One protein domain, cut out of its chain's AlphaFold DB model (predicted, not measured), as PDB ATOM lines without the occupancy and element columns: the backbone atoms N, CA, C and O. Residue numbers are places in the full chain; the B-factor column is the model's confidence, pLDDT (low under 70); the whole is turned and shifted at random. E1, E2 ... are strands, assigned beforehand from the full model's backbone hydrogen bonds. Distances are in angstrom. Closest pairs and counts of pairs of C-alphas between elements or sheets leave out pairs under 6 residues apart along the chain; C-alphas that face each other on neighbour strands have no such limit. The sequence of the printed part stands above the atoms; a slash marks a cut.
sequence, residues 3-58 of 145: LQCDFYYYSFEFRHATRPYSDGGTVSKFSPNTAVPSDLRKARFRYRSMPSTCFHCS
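What this domain is: This is residues 3 to 58 of the 145 residues of the protein "Hypothetical protein" of Rotaria socialis (UniProt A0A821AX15). A small, strongly twisted sheet of three strands, with E1 in the middle between E3 and E4, makes the body, and a long loop, residues 27 to 48, reaches away from it and folds back, with residues 29 to 35 sticking out free. The short strand E2 sits at the end of the body away from the tip of this loop, and the loop makes much of the length. The printed part has 56 residues with no named helix and four named strands, E1, E2, E3 and E4 along the chain; the sheet order is E3, E1, E4, mixed. The class is all strand, with 24 of the 56 residues in named elements. The whole is loose, with a radius of gyration of the C-alphas of 14.1 A and spans of 45 by 18 by 16 A.

Where its parts are: E1, residues 3 to 8, is 15.5 A long and begins at C-alpha 3, (-46.514, 15.204, -15.867). E3, residues 21 to 26, is 14.2 A long. E4, residues 49 to 57, is 19.1 A long, bends by 68 degrees at residue 53 and ends at C-alpha 57, (-54.548, 3.666, -10.870). E2 is residues 14 to 16.

How they stand to each other: E1 is the inner strand; E3 and E4 are edge strands. E1 and E4 are parallel at 36 degrees, with N 8 and O 56 within hydrogen-bond range at 2.8 A. E3 and E1 are antiparallel at 144 degrees, with N 3 and O 25 at 2.8 A. E2 pairs with no named strand; its closest C-alphas to E1 are those of Arg 15 and Tyr 8, 4.4 A apart. E2 and E4 are apart, and E2 and E3 meet only through their link.

The domain as a whole: The C-alphas of Glu 13 and Asn 33, 45.0 A apart, are the two farthest apart. The links E1 to E2 and E2 to E3 are tight; E3 to E4, 22 residues, is long. The printed part has no cut. Mean pLDDT of the printed part is 90.1, and no printed residue is under 70.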
ATOM      1  N   LEU A   3     -45.491  15.275 -16.899       93.69
ATOM      2  CA  LEU A   3     -46.514  15.204 -15.867       93.69
ATOM      3  C   LEU A   3     -46.378  13.866 -15.149       93.69
ATOM      4  O   LEU A   3     -46.374  12.816 -15.795       93.69
ATOM      5  N   GLN A   4     -46.265  13.900 -13.827       94.50
ATOM      6  CA  GLN A   4     -46.233  12.688 -13.023       94.50
ATOM      7  C   GLN A   4     -47.513  12.562 -12.206       94.50
ATOM      8  O   GLN A   4     -47.959  13.516 -11.557       94.50
ATOM      9  N   CYS A   5     -48.089  11.366 -12.242       94.50
ATOM     10  CA  CYS A   5     -49.338  11.073 -11.563       94.50
ATOM     11  C   CYS A   5     -49.078  10.423 -10.211       94.50
ATOM     12  O   CYS A   5     -48.214   9.548 -10.106       94.50
ATOM     13  N   ASP A   6     -49.875  10.775  -9.204       94.19
ATOM     14  CA  ASP A   6     -49.904  10.029  -7.950       94.19
ATOM     15  C   ASP A   6     -50.297   8.576  -8.233       94.19
ATOM     16  O   ASP A   6     -51.319   8.313  -8.875       94.19
ATOM     17  N   PHE A   7     -49.449   7.641  -7.799       95.38
ATOM     18  CA  PHE A   7     -49.563   6.240  -8.180       95.38
ATOM     19  C   PHE A   7     -50.339   5.432  -7.136       95.38
ATOM     20  O   PHE A   7     -49.839   5.159  -6.043       95.38
ATOM     21  N   TYR A   8     -51.535   4.992  -7.523       95.62
ATOM     22  CA  TYR A   8     -52.384   4.060  -6.791       95.62
ATOM     23  C   TYR A   8     -52.477   2.695  -7.479       95.62
ATOM     24  O   TYR A   8     -52.301   2.571  -8.696       95.62
ATOM     25  N   TYR A   9     -52.779   1.651  -6.706       95.88
ATOM     26  CA  TYR A   9     -52.781   0.285  -7.235       95.88
ATOM     27  C   TYR A   9     -54.174  -0.334  -7.387       95.88
ATOM     28  O   TYR A   9     -54.564  -0.644  -8.511       95.88
ATOM     29  N   TYR A  10     -54.958  -0.448  -6.310       97.00
ATOM     30  CA  TYR A  10     -56.279  -1.113  -6.329       97.00
ATOM     31  C   TYR A  10     -57.470  -0.178  -6.108       97.00
ATOM     32  O   TYR A  10     -58.594  -0.458  -6.533       97.00
ATOM     33  N   SER A  11     -57.225   0.917  -5.407       95.81
ATOM     34  CA  SER A  11     -58.161   1.979  -5.055       95.81
ATOM     35  C   SER A  11     -57.331   3.195  -4.639       95.81
ATOM     36  O   SER A  11     -56.110   3.093  -4.464       95.81
ATOM     37  N   PHE A  12     -57.980   4.333  -4.418       94.69
ATOM     38  CA  PHE A  12     -57.335   5.525  -3.863       94.69
ATOM     39  C   PHE A  12     -56.958   5.372  -2.378       94.69
ATOM     40  O   PHE A  12     -56.451   6.307  -1.764       94.69
ATOM     41  N   GLU A  13     -57.160   4.183  -1.805       94.75
ATOM     42  CA  GLU A  13     -56.627   3.814  -0.497       94.75
ATOM     43  C   GLU A  13     -55.185   3.328  -0.586       94.75
ATOM     44  O   GLU A  13     -54.537   3.310   0.439       94.75
ATOM     45  N   PHE A  14     -54.664   2.893  -1.737       96.19
ATOM     46  CA  PHE A  14     -53.365   2.205  -1.793       96.19
ATOM     47  C   PHE A  14     -52.376   2.931  -2.689       96.19
ATOM     48  O   PHE A  14     -52.267   2.623  -3.880       96.19
ATOM     49  N   ARG A  15     -51.637   3.880  -2.108       95.50
ATOM     50  CA  ARG A  15     -50.592   4.635  -2.807       95.50
ATOM     51  C   ARG A  15     -49.261   3.897  -2.748       95.50
ATOM     52  O   ARG A  15     -48.877   3.372  -1.705       95.50
ATOM     53  N   HIS A  16     -48.526   3.880  -3.852       95.75
ATOM     54  CA  HIS A  16     -47.205   3.269  -3.904       95.75
ATOM     55  C   HIS A  16     -46.234   3.979  -2.942       95.75
ATOM     56  O   HIS A  16     -46.080   5.196  -2.978       95.75
ATOM     57  N   ALA A  17     -45.567   3.214  -2.074       93.56
ATOM     58  CA  ALA A  17     -44.788   3.758  -0.962       93.56
ATOM     59  C   ALA A  17     -43.410   4.289  -1.386       93.56
ATOM     60  O   ALA A  17     -43.015   5.371  -0.969       93.56
ATOM     61  N   THR A  18     -42.672   3.541  -2.213       90.44
ATOM     62  CA  THR A  18     -41.300   3.909  -2.624       90.44
ATOM     63  C   THR A  18     -41.239   4.695  -3.936       90.44
ATOM     64  O   THR A  18     -40.352   5.521  -4.118       90.44
ATOM     65  N   ARG A  19     -42.195   4.473  -4.845       90.75
ATOM     66  CA  ARG A  19     -42.378   5.206  -6.105       90.75
ATOM     67  C   ARG A  19     -43.752   5.886  -6.115       90.75
ATOM     68  O   ARG A  19     -44.651   5.429  -6.816       90.75
ATOM     69  N   PRO A  20     -43.947   6.962  -5.330       88.25
ATOM     70  CA  PRO A  20     -45.255   7.608  -5.172       88.25
ATOM     71  C   PRO A  20     -45.785   8.260  -6.456       88.25
ATOM     72  O   PRO A  20     -46.960   8.627  -6.513       88.25
ATOM     73  N   TYR A  21     -44.929   8.380  -7.473       92.31
ATOM     74  CA  TYR A  21     -45.223   8.971  -8.764       92.31
ATOM     75  C   TYR A  21     -45.012   7.963  -9.892       92.31
ATOM     76  O   TYR A  21     -44.000   7.263  -9.938       92.31
ATOM     77  N   SER A  22     -45.963   7.934 -10.819       92.19
ATOM     78  CA  SER A  22     -45.871   7.224 -12.095       92.19
ATOM     79  C   SER A  22     -45.693   8.224 -13.234       92.19
ATOM     80  O   SER A  22     -46.162   9.363 -13.146       92.19
ATOM     81  N   ASP A  23     -45.023   7.804 -14.305       87.69
ATOM     82  CA  ASP A  23     -44.926   8.612 -15.519       87.69
ATOM     83  C   ASP A  23     -46.313   8.727 -16.156       87.69
ATOM     84  O   ASP A  23     -46.897   7.730 -16.581       87.69
ATOM     85  N   GLY A  24     -46.839   9.948 -16.214       85.12
ATOM     86  CA  GLY A  24     -48.091  10.252 -16.889       85.12
ATOM     87  C   GLY A  24     -47.847  10.645 -18.345       85.12
ATOM     88  O   GLY A  24     -47.330   9.878 -19.157       85.12
ATOM     89  N   GLY A  25     -48.240  11.873 -18.684       86.69
ATOM     90  CA  GLY A  25     -48.098  12.441 -20.024       86.69
ATOM     91  C   GLY A  25     -46.948  13.440 -20.140       86.69
ATOM     92  O   GLY A  25     -46.444  13.963 -19.153       86.69
ATOM     93  N   THR A  26     -46.554  13.763 -21.370       88.69
ATOM     94  CA  THR A  26     -45.690  14.921 -21.641       88.69
ATOM     95  C   THR A  26     -46.523  16.027 -22.268       88.69
ATOM     96  O   THR A  26     -47.224  15.787 -23.246       88.69
ATOM     97  N   VAL A  27     -46.422  17.240 -21.728       87.31
ATOM     98  CA  VAL A  27     -47.007  18.439 -22.340       87.31
ATOM     99  C   VAL A  27     -45.904  19.234 -23.021       87.31
ATOM    100  O   VAL A  27     -44.915  19.610 -22.379       87.31
ATOM    101  N   SER A  28     -46.107  19.506 -24.306       87.00
ATOM    102  CA  SER A  28     -45.220  20.298 -25.154       87.00
ATOM    103  C   SER A  28     -46.049  21.328 -25.912       87.00
ATOM    104  O   SER A  28     -47.150  21.026 -26.365       87.00
ATOM    105  N   LYS A  29     -45.527  22.549 -26.032       87.69
ATOM    106  CA  LYS A  29     -46.153  23.641 -26.779       87.69
ATOM    107  C   LYS A  29     -45.281  23.958 -27.986       87.69
ATOM    108  O   LYS A  29     -44.077  24.135 -27.828       87.69
ATOM    109  N   PHE A  30     -45.902  24.052 -29.155       88.56
ATOM    110  CA  PHE A  30     -45.254  24.423 -30.409       88.56
ATOM    111  C   PHE A  30     -45.980  25.619 -31.015       88.56
ATOM    112  O   PHE A  30     -47.181  25.793 -30.789       88.56
ATOM    113  N   SER A  31     -45.259  26.441 -31.770       91.62
ATOM    114  CA  SER A  31     -45.890  27.473 -32.589       91.62
ATOM    115  C   SER A  31     -46.656  26.821 -33.748       91.62
ATOM    116  O   SER A  31     -46.266  25.739 -34.204       91.62
ATOM    117  N   PRO A  32     -47.726  27.460 -34.257       90.88
ATOM    118  CA  PRO A  32     -48.376  27.018 -35.487       90.88
ATOM    119  C   PRO A  32     -47.350  26.820 -36.613       90.88
ATOM    120  O   PRO A  32     -46.360  27.547 -36.685       90.88
ATOM    121  N   ASN A  33     -47.574  25.826 -37.477       87.75
ATOM    122  CA  ASN A  33     -46.709  25.492 -38.621       87.75
ATOM    123  C   ASN A  33     -45.259  25.099 -38.275       87.75
ATOM    124  O   ASN A  33     -44.405  25.058 -39.157       87.75
ATOM    125  N   THR A  34     -44.959  24.783 -37.012       88.38
ATOM    126  CA  THR A  34     -43.651  24.238 -36.620       88.38
ATOM    127  C   THR A  34     -43.663  22.716 -36.706       88.38
ATOM    128  O   THR A  34     -44.602  22.073 -36.235       88.38
ATOM    129  N   ALA A  35     -42.604  22.126 -37.267       85.88
ATOM    130  CA  ALA A  35     -42.426  20.679 -37.267       85.88
ATOM    131  C   ALA A  35     -42.322  20.155 -35.824       85.88
ATOM    132  O   ALA A  35     -41.450  20.562 -35.054       85.88
ATOM    133  N   VAL A  36     -43.225  19.246 -35.456       84.06
ATOM    134  CA  VAL A  36     -43.216  18.592 -34.145       84.06
ATOM    135  C   VAL A  36     -42.132  17.507 -34.149       84.06
ATOM    136  O   VAL A  36     -42.164  16.642 -35.027       84.06
ATOM    137  N   PRO A  37     -41.185  17.502 -33.189       82.81
ATOM    138  CA  PRO A  37     -40.180  16.448 -33.095       82.81
ATOM    139  C   PRO A  37     -40.826  15.062 -32.970       82.81
ATOM    140  O   PRO A  37     -41.779  14.873 -32.213       82.81
ATOM    141  N   SER A  38     -40.302  14.065 -33.683       81.88
ATOM    142  CA  SER A  38     -40.838  12.695 -33.654       81.88
ATOM    143  C   SER A  38     -40.451  11.916 -32.388       81.88
ATOM    144  O   SER A  38     -41.023  10.868 -32.087       81.88
ATOM    145  N   ASP A  39     -39.493  12.422 -31.614       84.88
ATOM    146  CA  ASP A  39     -38.861  11.733 -30.491       84.88
ATOM    147  C   ASP A  39     -39.332  12.214 -29.109       84.88
ATOM    148  O   ASP A  39     -38.785  11.775 -28.093       84.88
ATOM    149  N   LEU A  40     -40.401  13.020 -29.035       83.06
ATOM    150  CA  LEU A  40     -40.943  13.549 -27.770       83.06
ATOM    151  C   LEU A  40     -41.171  12.459 -26.711       83.06
ATOM    152  O   LEU A  40     -40.901  12.649 -25.527       83.06
ATOM    153  N   ARG A  41     -41.619  11.270 -27.132       78.62
ATOM    154  CA  ARG A  41     -41.844  10.127 -26.230       78.62
ATOM    155  C   ARG A  41     -40.546   9.503 -25.706       78.62
ATOM    156  O   ARG A  41     -40.524   9.001 -24.578       78.62
ATOM    157  N   LYS A  42     -39.487   9.492 -26.522       83.69
ATOM    158  CA  LYS A  42     -38.174   8.919 -26.174       83.69
ATOM    159  C   LYS A  42     -37.400   9.861 -25.253       83.69
ATOM    160  O   LYS A  42     -36.772   9.403 -24.305       83.69
ATOM    161  N   ALA A  43     -37.522  11.167 -25.475       83.50
ATOM    162  CA  ALA A  43     -36.872  12.197 -24.674       83.50
ATOM    163  C   ALA A  43     -37.590  12.515 -23.347       83.50
ATOM    164  O   ALA A  43     -37.145  13.408 -22.630       83.50
ATOM    165  N   ARG A  44     -38.668  11.799 -22.981       81.00
ATOM    166  CA  ARG A  44     -39.554  12.175 -21.859       81.00
ATOM    167  C   ARG A  44     -38.849  12.421 -20.521       81.00
ATOM    168  O   ARG A  44     -39.221  13.338 -19.799       81.00
ATOM    169  N   PHE A  45     -37.798  11.654 -20.228       84.44
ATOM    170  CA  PHE A  45     -37.012  11.771 -18.993       84.44
ATOM    171  C   PHE A  45     -36.063  12.976 -18.971       84.44
ATOM    172  O   PHE A  45     -35.501  13.294 -17.930       84.44
ATOM    173  N   ARG A  46     -35.877  13.654 -20.111       87.19
ATOM    174  CA  ARG A  46     -35.098  14.896 -20.214       87.19
ATOM    175  C   ARG A  46     -35.936  16.132 -19.887       87.19
ATOM    176  O   ARG A  46     -35.383  17.213 -19.711       87.19
ATOM    177  N   TYR A  47     -37.262  16.008 -19.840       86.94
ATOM    178  CA  TYR A  47     -38.127  17.128 -19.495       86.94
ATOM    179  C   TYR A  47     -38.197  17.320 -17.986       86.94
ATOM    180  O   TYR A  47     -38.228  16.359 -17.225       86.94
ATOM    181  N   ARG A  48     -38.335  18.579 -17.558       91.00
ATOM    182  CA  ARG A  48     -38.671  18.900 -16.169       91.00
ATOM    183  C   ARG A  48     -39.953  18.172 -15.755       91.00
ATOM    184  O   ARG A  48     -40.978  18.304 -16.439       91.00
ATOM    185  N   SER A  49     -39.876  17.455 -14.638       91.94
ATOM    186  CA  SER A  49     -41.004  16.754 -14.031       91.94
ATOM    187  C   SER A  49     -41.889  17.694 -13.217       91.94
ATOM    188  O   SER A  49     -41.399  18.611 -12.556       91.94
ATOM    189  N   MET A  50     -43.194  17.441 -13.256       93.56
ATOM    190  CA  MET A  50     -44.199  18.114 -12.443       93.56
ATOM    191  C   MET A  50     -45.030  17.056 -11.692       93.56
ATOM    192  O   MET A  50     -45.884  16.405 -12.309       93.56
ATOM    193  N   PRO A  51     -44.757  16.842 -10.392       92.94
ATOM    194  CA  PRO A  51     -45.440  15.833  -9.588       92.94
ATOM    195  C   PRO A  51     -46.888  16.216  -9.279       92.94
ATOM    196  O   PRO A  51     -47.257  17.386  -9.355       92.94
ATOM    197  N   SER A  52     -47.691  15.215  -8.907       90.62
ATOM    198  CA  SER A  52     -49.086  15.375  -8.462       90.62
ATOM    199  C   SER A  52     -49.972  16.164  -9.439       90.62
ATOM    200  O   SER A  52     -50.823  16.952  -9.037       90.62
ATOM    201  N   THR A  53     -49.779  15.953 -10.744       92.12
ATOM    202  CA  THR A  53     -50.562  16.622 -11.807       92.12
ATOM    203  C   THR A  53     -51.719  15.777 -12.333       92.12
ATOM    204  O   THR A  53     -52.578  16.270 -13.062       92.12
ATOM    205  N   CYS A  54     -51.749  14.500 -11.969       92.19
ATOM    206  CA  CYS A  54     -52.758  13.540 -12.385       92.19
ATOM    207  C   CYS A  54     -52.842  12.383 -11.386       92.19
ATOM    208  O   CYS A  54     -52.034  12.265 -10.464       92.19
ATOM    209  N   PHE A  55     -53.814  11.503 -11.604       92.81
ATOM    210  CA  PHE A  55     -53.969  10.260 -10.862       92.81
ATOM    211  C   PHE A  55     -53.716   9.089 -11.793       92.81
ATOM    212  O   PHE A  55     -54.247   9.053 -12.902       92.81
ATOM    213  N   HIS A  56     -52.945   8.118 -11.323       94.50
ATOM    214  CA  HIS A  56     -52.796   6.835 -11.985       94.50
ATOM    215  C   HIS A  56     -53.323   5.754 -11.059       94.50
ATOM    216  O   HIS A  56     -52.931   5.697  -9.894       94.50
ATOM    217  N   CYS A  57     -54.188   4.885 -11.573       94.31
ATOM    218  CA  CYS A  57     -54.548   3.666 -10.870       94.31
ATOM    219  C   CYS A  57     -54.370   2.454 -11.775       94.31
ATOM    220  O   CYS A  57     -55.039   2.333 -12.799       94.31
ATOM    221  N   SER A  58     -53.473   1.543 -11.391       94.00
ATOM    222  CA  SER A  58     -53.105   0.417 -12.262       94.00
ATOM    223  C   SER A  58     -54.197  -0.641 -12.402       94.00
ATOM    224  O   SER A  58     -54.321  -1.233 -13.480       94.00
TER     225      SER A  58